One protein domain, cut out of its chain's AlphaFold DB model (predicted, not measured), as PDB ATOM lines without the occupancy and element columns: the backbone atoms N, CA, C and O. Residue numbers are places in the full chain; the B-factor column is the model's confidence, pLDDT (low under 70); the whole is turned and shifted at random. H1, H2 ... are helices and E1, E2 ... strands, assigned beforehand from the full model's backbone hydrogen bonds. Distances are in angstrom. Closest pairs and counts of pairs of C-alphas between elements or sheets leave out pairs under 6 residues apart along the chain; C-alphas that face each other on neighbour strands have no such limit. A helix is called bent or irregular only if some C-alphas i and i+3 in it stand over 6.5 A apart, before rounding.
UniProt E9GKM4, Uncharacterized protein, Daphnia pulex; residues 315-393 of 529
ATOM      1  N   SER A 315       0.276 -31.772 -35.730       41.75
ATOM      2  CA  SER A 315       0.937 -31.245 -34.539       41.75
ATOM      3  C   SER A 315       1.734 -32.347 -33.827       41.75
ATOM      4  O   SER A 315       1.327 -32.853 -32.785       41.75
ATOM      5  N   HIS A 316       2.900 -32.709 -34.369       44.94
ATOM      6  CA  HIS A 316       3.846 -33.639 -33.756       44.94
ATOM      7  C   HIS A 316       4.546 -32.987 -32.554       44.94
ATOM      8  O   HIS A 316       5.759 -32.780 -32.533       44.94
ATOM      9  N   ARG A 317       3.764 -32.750 -31.496       52.41
ATOM     10  CA  ARG A 317       4.228 -33.128 -30.163       52.41
ATOM     11  C   ARG A 317       4.556 -34.626 -30.227       52.41
ATOM     12  O   ARG A 317       3.870 -35.385 -30.914       52.41
ATOM     13  N   CYS A 318       5.612 -35.053 -29.542       56.56
ATOM     14  CA  CYS A 318       5.794 -36.478 -29.274       56.56
ATOM     15  C   CYS A 318       4.538 -36.994 -28.549       56.56
ATOM     16  O   CYS A 318       3.970 -36.254 -27.746       56.56
ATOM     17  N   THR A 319       4.108 -38.231 -28.805       60.75
ATOM     18  CA  THR A 319       3.007 -38.864 -28.048       60.75
ATOM     19  C   THR A 319       3.291 -38.917 -26.550       60.75
ATOM     20  O   THR A 319       2.361 -38.929 -25.752       60.75
ATOM     21  N   ASP A 320       4.575 -38.882 -26.195       63.53
ATOM     22  CA  ASP A 320       5.084 -38.988 -24.833       63.53
ATOM     23  C   ASP A 320       5.481 -37.607 -24.263       63.53
ATOM     24  O   ASP A 320       5.953 -37.510 -23.132       63.53
ATOM     25  N   CYS A 321       5.308 -36.517 -25.031       63.81
ATOM     26  CA  CYS A 321       5.505 -35.166 -24.501       63.81
ATOM     27  C   CYS A 321       4.361 -34.814 -23.537       63.81
ATOM     28  O   CYS A 321       3.196 -34.935 -23.927       63.81
ATOM     29  N   PRO A 322       4.656 -34.291 -22.332       69.44
ATOM     30  CA  PRO A 322       3.622 -33.786 -21.437       69.44
ATOM     31  C   PRO A 322       2.862 -32.626 -22.092       69.44
ATOM     32  O   PRO A 322       3.412 -31.882 -22.912       69.44
ATOM     33  N   ASP A 323       1.593 -32.454 -21.721       73.69
ATOM     34  CA  ASP A 323       0.822 -31.309 -22.194       73.69
ATOM     35  C   ASP A 323       1.436 -29.990 -21.673       73.69
ATOM     36  O   ASP A 323       1.862 -29.939 -20.516       73.69
ATOM     37  N   PRO A 324       1.485 -28.904 -22.474       67.94
ATOM     38  CA  PRO A 324       2.010 -27.615 -22.035       67.94
ATOM     39  C   PRO A 324       1.363 -27.039 -20.777       67.94
ATOM     40  O   PRO A 324       2.004 -26.232 -20.112       67.94
ATOM     41  N   SER A 325       0.154 -27.470 -20.408       76.25
ATOM     42  CA  SER A 325      -0.459 -27.120 -19.121       76.25
ATOM     43  C   SER A 325       0.432 -27.507 -17.935       76.25
ATOM     44  O   SER A 325       0.530 -26.739 -16.987       76.25
ATOM     45  N   VAL A 326       1.174 -28.620 -18.026       82.00
ATOM     46  CA  VAL A 326       2.155 -29.054 -17.010       82.00
ATOM     47  C   VAL A 326       3.323 -28.067 -16.899       82.00
ATOM     48  O   VAL A 326       3.821 -27.811 -15.805       82.00
ATOM     49  N   LEU A 327       3.758 -27.476 -18.020       78.62
ATOM     50  CA  LEU A 327       4.793 -26.437 -18.019       78.62
ATOM     51  C   LEU A 327       4.252 -25.124 -17.436       78.62
ATOM     52  O   LEU A 327       4.925 -24.519 -16.605       78.62
ATOM     53  N   SER A 328       3.035 -24.719 -17.808       80.25
ATOM     54  CA  SER A 328       2.361 -23.551 -17.224       80.25
ATOM     55  C   SER A 328       2.183 -23.692 -15.709       80.25
ATOM     56  O   SER A 328       2.487 -22.763 -14.967       80.25
ATOM     57  N   GLU A 329       1.723 -24.851 -15.238       83.81
ATOM     58  CA  GLU A 329       1.524 -25.152 -13.817       83.81
ATOM     59  C   GLU A 329       2.859 -25.194 -13.061       83.81
ATOM     60  O   GLU A 329       2.986 -24.594 -11.993       83.81
ATOM     61  N   PHE A 330       3.901 -25.798 -13.647       82.94
ATOM     62  CA  PHE A 330       5.252 -25.749 -13.091       82.94
ATOM     63  C   PHE A 330       5.766 -24.308 -12.962       82.94
ATOM     64  O   PHE A 330       6.268 -23.944 -11.900       82.94
ATOM     65  N   LEU A 331       5.617 -23.474 -13.995       80.19
ATOM     66  CA  LEU A 331       6.044 -22.073 -13.954       80.19
ATOM     67  C   LEU A 331       5.257 -21.273 -12.902       80.19
ATOM     68  O   LEU A 331       5.880 -20.588 -12.093       80.19
ATOM     69  N   ARG A 332       3.928 -21.435 -12.823       83.69
ATOM     70  CA  ARG A 332       3.095 -20.830 -11.761       83.69
ATOM     71  C   ARG A 332       3.519 -21.298 -10.366       83.69
ATOM     72  O   ARG A 332       3.605 -20.483  -9.462       83.69
ATOM     73  N   SER A 333       3.914 -22.564 -10.192       81.94
ATOM     74  CA  SER A 333       4.434 -23.070  -8.906       81.94
ATOM     75  C   SER A 333       5.777 -22.456  -8.467       81.94
ATOM     76  O   SER A 333       6.196 -22.644  -7.321       81.94
ATOM     77  N   LYS A 334       6.492 -21.771  -9.374       79.69
ATOM     78  CA  LYS A 334       7.792 -21.128  -9.112       79.69
ATOM     79  C   LYS A 334       7.725 -19.610  -9.026       79.69
ATOM     80  O   LYS A 334       8.649 -19.015  -8.477       79.69
ATOM     81  N   LEU A 335       6.663 -18.999  -9.535       79.62
ATOM     82  CA  LEU A 335       6.451 -17.558  -9.496       79.62
ATOM     83  C   LEU A 335       5.603 -17.219  -8.268       79.62
ATOM     84  O   LEU A 335       4.464 -17.653  -8.150       79.62
ATOM     85  N   GLN A 336       6.201 -16.489  -7.326       72.00
ATOM     86  CA  GLN A 336       5.560 -16.067  -6.071       72.00
ATOM     87  C   GLN A 336       5.100 -14.599  -6.103       72.00
ATOM     88  O   GLN A 336       4.483 -14.129  -5.153       72.00
ATOM     89  N   GLU A 337       5.437 -13.878  -7.172       77.44
ATOM     90  CA  GLU A 337       5.139 -12.459  -7.378       77.44
ATOM     91  C   GLU A 337       3.887 -12.323  -8.259       77.44
ATOM     92  O   GLU A 337       3.715 -13.098  -9.197       77.44
ATOM     93  N   GLU A 338       3.019 -11.348  -7.971       78.81
ATOM     94  CA  GLU A 338       1.806 -11.082  -8.769       78.81
ATOM     95  C   GLU A 338       2.129 -10.370 -10.098       78.81
ATOM     96  O   GLU A 338       1.488 -10.628 -11.117       78.81
ATOM     97  N   GLU A 339       3.166  -9.525 -10.113       84.88
ATOM     98  CA  GLU A 339       3.637  -8.786 -11.289       84.88
ATOM     99  C   GLU A 339       5.089  -9.134 -11.614       84.88
ATOM    100  O   GLU A 339       5.945  -9.167 -10.733       84.88
ATOM    101  N   ILE A 340       5.385  -9.347 -12.897       83.81
ATOM    102  CA  ILE A 340       6.706  -9.736 -13.391       83.81
ATOM    103  C   ILE A 340       7.226  -8.676 -14.351       83.81
ATOM    104  O   ILE A 340       6.600  -8.329 -15.352       83.81
ATOM    105  N   THR A 341       8.432  -8.193 -14.062       83.25
ATOM    106  CA  THR A 341       9.151  -7.244 -14.911       83.25
ATOM    107  C   THR A 341      10.184  -7.971 -15.767       83.25
ATOM    108  O   THR A 341      11.148  -8.524 -15.239       83.25
ATOM    109  N   TYR A 342      10.042  -7.919 -17.091       82.38
ATOM    110  CA  TYR A 342      10.951  -8.578 -18.034       82.38
ATOM    111  C   TYR A 342      11.300  -7.682 -19.236       82.38
ATOM    112  O   TYR A 342      10.868  -6.531 -19.319       82.38
ATOM    113  N   SER A 343      12.132  -8.180 -20.155       82.31
ATOM    114  CA  SER A 343      12.505  -7.471 -21.386       82.31
ATOM    115  C   SER A 343      12.215  -8.327 -22.614       82.31
ATOM    116  O   SER A 343      12.531  -9.517 -22.635       82.31
ATOM    117  N   GLU A 344      11.654  -7.712 -23.652       80.38
ATOM    118  CA  GLU A 344      11.211  -8.377 -24.876       80.38
ATOM    119  C   GLU A 344      11.650  -7.616 -26.130       80.38
ATOM    120  O   GLU A 344      11.620  -6.388 -26.172       80.38
ATOM    121  N   TRP A 345      12.026  -8.354 -27.175       78.12
ATOM    122  CA  TRP A 345      12.226  -7.805 -28.513       78.12
ATOM    123  C   TRP A 345      10.884  -7.676 -29.235       78.12
ATOM    124  O   TRP A 345      10.256  -8.680 -29.556       78.12
ATOM    125  N   VAL A 346      10.472  -6.441 -29.517       76.81
ATOM    126  CA  VAL A 346       9.229  -6.120 -30.227       76.81
ATOM    127  C   VAL A 346       9.568  -5.477 -31.568       76.81
ATOM    128  O   VAL A 346      10.348  -4.525 -31.619       76.81
ATOM    129  N   SER A 347       8.985  -5.989 -32.653       65.69
ATOM    130  CA  SER A 347       9.152  -5.443 -34.005       65.69
ATOM    131  C   SER A 347       7.952  -4.581 -34.400       65.69
ATOM    132  O   SER A 347       6.880  -5.098 -34.704       65.69
ATOM    133  N   GLU A 348       8.145  -3.263 -34.439       70.06
ATOM    134  CA  GLU A 348       7.140  -2.267 -34.831       70.06
ATOM    135  C   GLU A 348       7.679  -1.417 -35.988       70.06
ATOM    136  O   GLU A 348       8.843  -1.026 -35.992       70.06
ATOM    137  N   GLU A 349       6.845  -1.157 -37.001       51.69
ATOM    138  CA  GLU A 349       7.175  -0.318 -38.174       51.69
ATOM    139  C   GLU A 349       8.508  -0.665 -38.887       51.69
ATOM    140  O   GLU A 349       9.145   0.183 -39.511       51.69
ATOM    141  N   GLY A 350       8.936  -1.932 -38.824       48.94
ATOM    142  CA  GLY A 350      10.195  -2.401 -39.417       48.94
ATOM    143  C   GLY A 350      11.446  -2.165 -38.557       48.94
ATOM    144  O   GLY A 350      12.556  -2.356 -39.047       48.94
ATOM    145  N   GLN A 351      11.290  -1.778 -37.287       41.75
ATOM    146  CA  GLN A 351      12.371  -1.686 -36.303       41.75
ATOM    147  C   GLN A 351      12.143  -2.679 -35.160       41.75
ATOM    148  O   GLN A 351      11.064  -2.726 -34.573       41.75
ATOM    149  N   THR A 352      13.170  -3.458 -34.821       61.59
ATOM    150  CA  THR A 352      13.146  -4.379 -33.675       61.59
ATOM    151  C   THR A 352      13.806  -3.707 -32.479       61.59
ATOM    152  O   THR A 352      14.993  -3.387 -32.516       61.59
ATOM    153  N   LEU A 353      13.031  -3.474 -31.421       68.19
ATOM    154  CA  LEU A 353      13.451  -2.745 -30.227       68.19
ATOM    155  C   LEU A 353      13.280  -3.620 -28.985       68.19
ATOM    156  O   LEU A 353      12.272  -4.308 -28.840       68.19
ATOM    157  N   MET A 354      14.242  -3.562 -28.065       76.25
ATOM    158  CA  MET A 354      14.093  -4.180 -26.749       76.25
ATOM    159  C   MET A 354      13.244  -3.261 -25.862       76.25
ATOM    160  O   MET A 354      13.670  -2.160 -25.515       76.25
ATOM    161  N   LYS A 355      12.042  -3.709 -25.498       80.19
ATOM    162  CA  LYS A 355      11.136  -3.023 -24.571       80.19
ATOM    163  C   LYS A 355      11.181  -3.708 -23.209       80.19
ATOM    164  O   LYS A 355      11.228  -4.933 -23.131       80.19
ATOM    165  N   LYS A 356      11.148  -2.916 -22.137       83.31
ATOM    166  CA  LYS A 356      10.927  -3.411 -20.774       83.31
ATOM    167  C   LYS A 356       9.418  -3.476 -20.535       83.31
ATOM    168  O   LYS A 356       8.738  -2.474 -20.745       83.31
ATOM    169  N   VAL A 357       8.925  -4.639 -20.132       81.69
ATOM    170  CA  VAL A 357       7.504  -4.955 -19.947       81.69
ATOM    171  C   VAL A 357       7.261  -5.282 -18.474       81.69
ATOM    172  O   VAL A 357       8.144  -5.824 -17.805       81.69
ATOM    173  N   ILE A 358       6.091  -4.907 -17.965       83.69
ATOM    174  CA  ILE A 358       5.597  -5.272 -16.636       83.69
ATOM    175  C   ILE A 358       4.211  -5.866 -16.867       83.69
ATOM    176  O   ILE A 358       3.318  -5.141 -17.297       83.69
ATOM    177  N   ASP A 359       4.066  -7.165 -16.625       83.44
ATOM    178  CA  ASP A 359       2.820  -7.910 -16.826       83.44
ATOM    179  C   ASP A 359       2.438  -8.681 -15.563       83.44
ATOM    180  O   ASP A 359       3.281  -8.994 -14.722       83.44
ATOM    181  N   GLN A 360       1.162  -9.047 -15.459       87.81
ATOM    182  CA  GLN A 360       0.692  -9.992 -14.447       87.81
ATOM    183  C   GLN A 360       1.360 -11.360 -14.656       87.81
ATOM    184  O   GLN A 360       1.522 -11.815 -15.794       87.81
ATOM    185  N   ALA A 361       1.711 -12.045 -13.568       81.69
ATOM    186  CA  ALA A 361       2.488 -13.283 -13.613       81.69
ATOM    187  C   ALA A 361       1.846 -14.379 -14.480       81.69
ATOM    188  O   ALA A 361       2.540 -15.061 -15.234       81.69
ATOM    189  N   ASP A 362       0.519 -14.497 -14.450       85.50
ATOM    190  CA  ASP A 362      -0.235 -15.444 -15.276       85.50
ATOM    191  C   ASP A 362      -0.094 -15.171 -16.787       85.50
ATOM    192  O   ASP A 362       0.138 -16.099 -17.569       85.50
ATOM    193  N   VAL A 363      -0.151 -13.897 -17.193       86.06
ATOM    194  CA  VAL A 363       0.012 -13.455 -18.594       86.06
ATOM    195  C   VAL A 363       1.443 -13.715 -19.074       86.06
ATOM    196  O   VAL A 363       1.658 -14.195 -20.194       86.06
ATOM    197  N   PHE A 364       2.426 -13.470 -18.203       84.25
ATOM    198  CA  PHE A 364       3.820 -13.814 -18.460       84.25
ATOM    199  C   PHE A 364       4.013 -15.327 -18.641       84.25
ATOM    200  O   PHE A 364       4.664 -15.741 -19.602       84.25
ATOM    201  N   VAL A 365       3.428 -16.169 -17.777       82.88
ATOM    202  CA  VAL A 365       3.540 -17.636 -17.883       82.88
ATOM    203  C   VAL A 365       2.988 -18.148 -19.206       82.88
ATOM    204  O   VAL A 365       3.628 -18.986 -19.846       82.88
ATOM    205  N   GLU A 366       1.822 -17.669 -19.633       85.12
ATOM    206  CA  GLU A 366       1.209 -18.092 -20.896       85.12
ATOM    207  C   GLU A 366       2.067 -17.669 -22.096       85.12
ATOM    208  O   GLU A 366       2.402 -18.498 -22.950       85.12
ATOM    209  N   THR A 367       2.531 -16.418 -22.102       81.94
ATOM    210  CA  THR A 367       3.411 -15.868 -23.143       81.94
ATOM    211  C   THR A 367       4.744 -16.620 -23.226       81.94
ATOM    212  O   THR A 367       5.188 -16.999 -24.316       81.94
ATOM    213  N   LEU A 368       5.375 -16.894 -22.081       80.75
ATOM    214  CA  LEU A 368       6.618 -17.658 -21.996       80.75
ATOM    215  C   LEU A 368       6.411 -19.110 -22.442       80.75
ATOM    216  O   LEU A 368       7.216 -19.634 -23.208       80.75
ATOM    217  N   THR A 369       5.319 -19.752 -22.025       79.00
ATOM    218  CA  THR A 369       5.000 -21.141 -22.390       79.00
ATOM    219  C   THR A 369       4.788 -21.295 -23.896       79.00
ATOM    220  O   THR A 369       5.282 -22.254 -24.493       79.00
ATOM    221  N   LEU A 370       4.122 -20.333 -24.546       79.81
ATOM    222  CA  LEU A 370       3.977 -20.301 -26.004       79.81
ATOM    223  C   LEU A 370       5.331 -20.131 -26.713       79.81
ATOM    224  O   LEU A 370       5.632 -20.872 -27.653       79.81
ATOM    225  N   LYS A 371       6.188 -19.219 -26.237       77.62
ATOM    226  CA  LYS A 371       7.539 -19.013 -26.793       77.62
ATOM    227  C   LYS A 371       8.449 -20.227 -26.592       77.62
ATOM    228  O   LYS A 371       9.181 -20.594 -27.508       77.62
ATOM    229  N   LEU A 372       8.365 -20.908 -25.448       77.00
ATOM    230  CA  LEU A 372       9.105 -22.145 -25.190       77.00
ATOM    231  C   LEU A 372       8.646 -23.291 -26.105       77.00
ATOM    232  O   LEU A 372       9.488 -24.025 -26.612       77.00
ATOM    233  N   GLN A 373       7.348 -23.415 -26.409       75.88
ATOM    234  CA  GLN A 373       6.867 -24.382 -27.409       75.88
ATOM    235  C   GLN A 373       7.437 -24.106 -28.810       75.88
ATOM    236  O   GLN A 373       7.871 -25.036 -29.496       75.88
ATOM    237  N   GLN A 374       7.476 -22.836 -29.228       71.00
ATOM    238  CA  GLN A 374       8.096 -22.429 -30.495       71.00
ATOM    239  C   GLN A 374       9.601 -22.743 -30.500       71.00
ATOM    240  O   GLN A 374      10.107 -23.329 -31.461       71.00
ATOM    241  N   LEU A 375      10.300 -22.455 -29.396       73.81
ATOM    242  CA  LEU A 375      11.717 -22.769 -29.222       73.81
ATOM    243  C   LEU A 375      11.992 -24.278 -29.267       73.81
ATOM    244  O   LEU A 375      12.952 -24.684 -29.913       73.81
ATOM    245  N   CYS A 376      11.149 -25.123 -28.665       70.19
ATOM    246  CA  CYS A 376      11.281 -26.582 -28.748       70.19
ATOM    247  C   CYS A 376      11.236 -27.084 -30.201       70.19
ATOM    248  O   CYS A 376      12.044 -27.929 -30.591       70.19
ATOM    249  N   ARG A 377      10.336 -26.531 -31.030       66.31
ATOM    250  CA  ARG A 377      10.275 -26.836 -32.469       66.31
ATOM    251  C   ARG A 377      11.531 -26.351 -33.200       66.31
ATOM    252  O   ARG A 377      12.102 -27.120 -33.971       66.31
ATOM    253  N   HIS A 378      11.974 -25.120 -32.949       65.44
ATOM    254  CA  HIS A 378      13.194 -24.574 -33.552       65.44
ATOM    255  C   HIS A 378      14.437 -25.398 -33.169       65.44
ATOM    256  O   HIS A 378      15.214 -25.796 -34.036       65.44
ATOM    257  N   HIS A 379      14.582 -25.743 -31.887       70.94
ATOM    258  CA  HIS A 379      15.661 -26.582 -31.368       70.94
ATOM    259  C   HIS A 379      15.665 -27.973 -32.010       70.94
ATOM    260  O   HIS A 379      16.713 -28.428 -32.456       70.94
ATOM    261  N   TYR A 380      14.503 -28.626 -32.134       69.75
ATOM    262  CA  TYR A 380      14.393 -29.912 -32.829       69.75
ATOM    263  C   TYR A 380      14.824 -29.816 -34.301       69.75
ATOM    264  O   TYR A 380      15.570 -30.666 -34.785       69.75
ATOM    265  N   ILE A 381      14.384 -28.777 -35.020       64.12
ATOM    266  CA  ILE A 381      14.769 -28.555 -36.421       64.12
ATOM    267  C   ILE A 381      16.286 -28.341 -36.529       64.12
ATOM    268  O   ILE A 381      16.930 -29.013 -37.337       64.12
ATOM    269  N   SER A 382      16.852 -27.487 -35.674       68.81
ATOM    270  CA  SER A 382      18.288 -27.194 -35.602       68.81
ATOM    271  C   SER A 382      19.125 -28.440 -35.268       68.81
ATOM    272  O   SER A 382      20.085 -28.741 -35.975       68.81
ATOM    273  N   ASP A 383      18.714 -29.249 -34.284       71.94
ATOM    274  CA  ASP A 383      19.359 -30.523 -33.932       71.94
ATOM    275  C   ASP A 383      19.362 -31.518 -35.103       71.94
ATOM    276  O   ASP A 383      20.398 -32.103 -35.433       71.94
ATOM    277  N   LYS A 384      18.219 -31.698 -35.778       72.81
ATOM    278  CA  LYS A 384      18.118 -32.610 -36.926       72.81
ATOM    279  C   LYS A 384      18.933 -32.119 -38.121       72.81
ATOM    280  O   LYS A 384      19.610 -32.930 -38.754       72.81
ATOM    281  N   GLN A 385      18.914 -30.817 -38.407       64.12
ATOM    282  CA  GLN A 385      19.730 -30.218 -39.465       64.12
ATOM    283  C   GLN A 385      21.225 -30.324 -39.149       64.12
ATOM    284  O   GLN A 385      21.987 -30.758 -40.009       64.12
ATOM    285  N   GLY A 386      21.639 -30.030 -37.914       69.00
ATOM    286  CA  GLY A 386      23.024 -30.156 -37.460       69.00
ATOM    287  C   GLY A 386      23.543 -31.595 -37.520       69.00
ATOM    288  O   GLY A 386      24.651 -31.828 -38.003       69.00
ATOM    289  N   LYS A 387      22.731 -32.582 -37.112       72.56
ATOM    290  CA  LYS A 387      23.067 -34.013 -37.226       72.56
ATOM    291  C   LYS A 387      23.232 -34.456 -38.679       72.56
ATOM    292  O   LYS A 387      24.210 -35.132 -38.988       72.56
ATOM    293  N   PHE A 388      22.326 -34.048 -39.565       67.56
ATOM    294  CA  PHE A 388      22.415 -34.370 -40.991       67.56
ATOM    295  C   PHE A 388      23.629 -33.698 -41.650       67.56
ATOM    296  O   PHE A 388      24.436 -34.371 -42.287       67.56
ATOM    297  N   PHE A 389      23.834 -32.401 -41.411       71.56
ATOM    298  CA  PHE A 389      25.013 -31.657 -41.864       71.56
ATOM    299  C   PHE A 389      26.324 -32.303 -41.393       71.56
ATOM    300  O   PHE A 389      27.258 -32.457 -42.181       71.56
ATOM    301  N   LYS A 390      26.389 -32.740 -40.128       74.88
ATOM    302  CA  LYS A 390      27.548 -33.456 -39.584       74.88
ATOM    303  C   LYS A 390      27.804 -34.768 -40.334       74.88
ATOM    304  O   LYS A 390      28.927 -34.979 -40.780       74.88
ATOM    305  N   GLN A 391      26.774 -35.592 -40.544       76.19
ATOM    306  CA  GLN A 391      26.890 -36.839 -41.313       76.19
ATOM    307  C   GLN A 391      27.406 -36.597 -42.737       76.19
ATOM    308  O   GLN A 391      28.259 -37.341 -43.213       76.19
ATOM    309  N   LEU A 392      26.931 -35.549 -43.411       69.38
ATOM    310  CA  LEU A 392      27.377 -35.191 -44.761       69.38
ATOM    311  C   LEU A 392      28.838 -34.749 -44.779       69.38
ATOM    312  O   LEU A 392      29.613 -35.211 -45.608       69.38
ATOM    313  N   LYS A 393      29.231 -33.898 -43.829       71.25
ATOM    314  CA  LYS A 393      30.608 -33.417 -43.683       71.25
ATOM    315  C   LYS A 393      31.592 -34.542 -43.340       71.25
ATOM    316  O   LYS A 393      32.727 -34.512 -43.806       71.25
TER     317      LYS A 393
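AT A GLANCE: This is residues 315 to 393 of the 529 residues of an uncharacterized protein of Daphnia pulex (UniProt E9GKM4). A short helix H1 packs on the first part of one long helix, H2, and the bent hairpin E1-E2 makes an open V with H2, the corner being where E2 ends and H2 begins. Residues 378 to 393 of H2 stick out. The printed part has 79 residues, in order H1, E1, E2, H2, with an antiparallel two-stranded sheet; the class is mixed, helices and strands. It is loose, radius of gyration of the C-alphas 16.6 A, and flat, spanning 49 by 37 by 20 A.

IN THESE COORDINATES: H1 is residues 324 to 332, from C-alpha 324 at (2.010, -27.615, -22.035). E1 is 339 to 348, 24.7 A; E2 is 351 to 360, 26.1 A. H2 is 361 to 393, 45.8 A, ending at C-alpha 393 (30.608, -33.417, -43.683).

HOW THE PARTS SIT: H2 touches H1 with residues 361 to 373 alone, closest C-alphas Ser 328 and Val 365, 6.1 A. Their tilt is steep, 56 degrees, opposite ways. In the hairpin, N 344 and O 355 are 2.9 A apart, within hydrogen-bond range. E1 bends by 62 degrees at 345, E2 by 56 degrees at 354. H1 and E2 are apart. In H1 and H2 every O i to N i+4 pair is within hydrogen-bond range.

THE WHOLE: The C-alphas of Glu 338 and Lys 393 are farthest apart, 50.5 A. The printed part has no cut and no long link. Mean pLDDT of the printed part is 73.5; residues 315 to 322 and 349 to 353 are among those under 70.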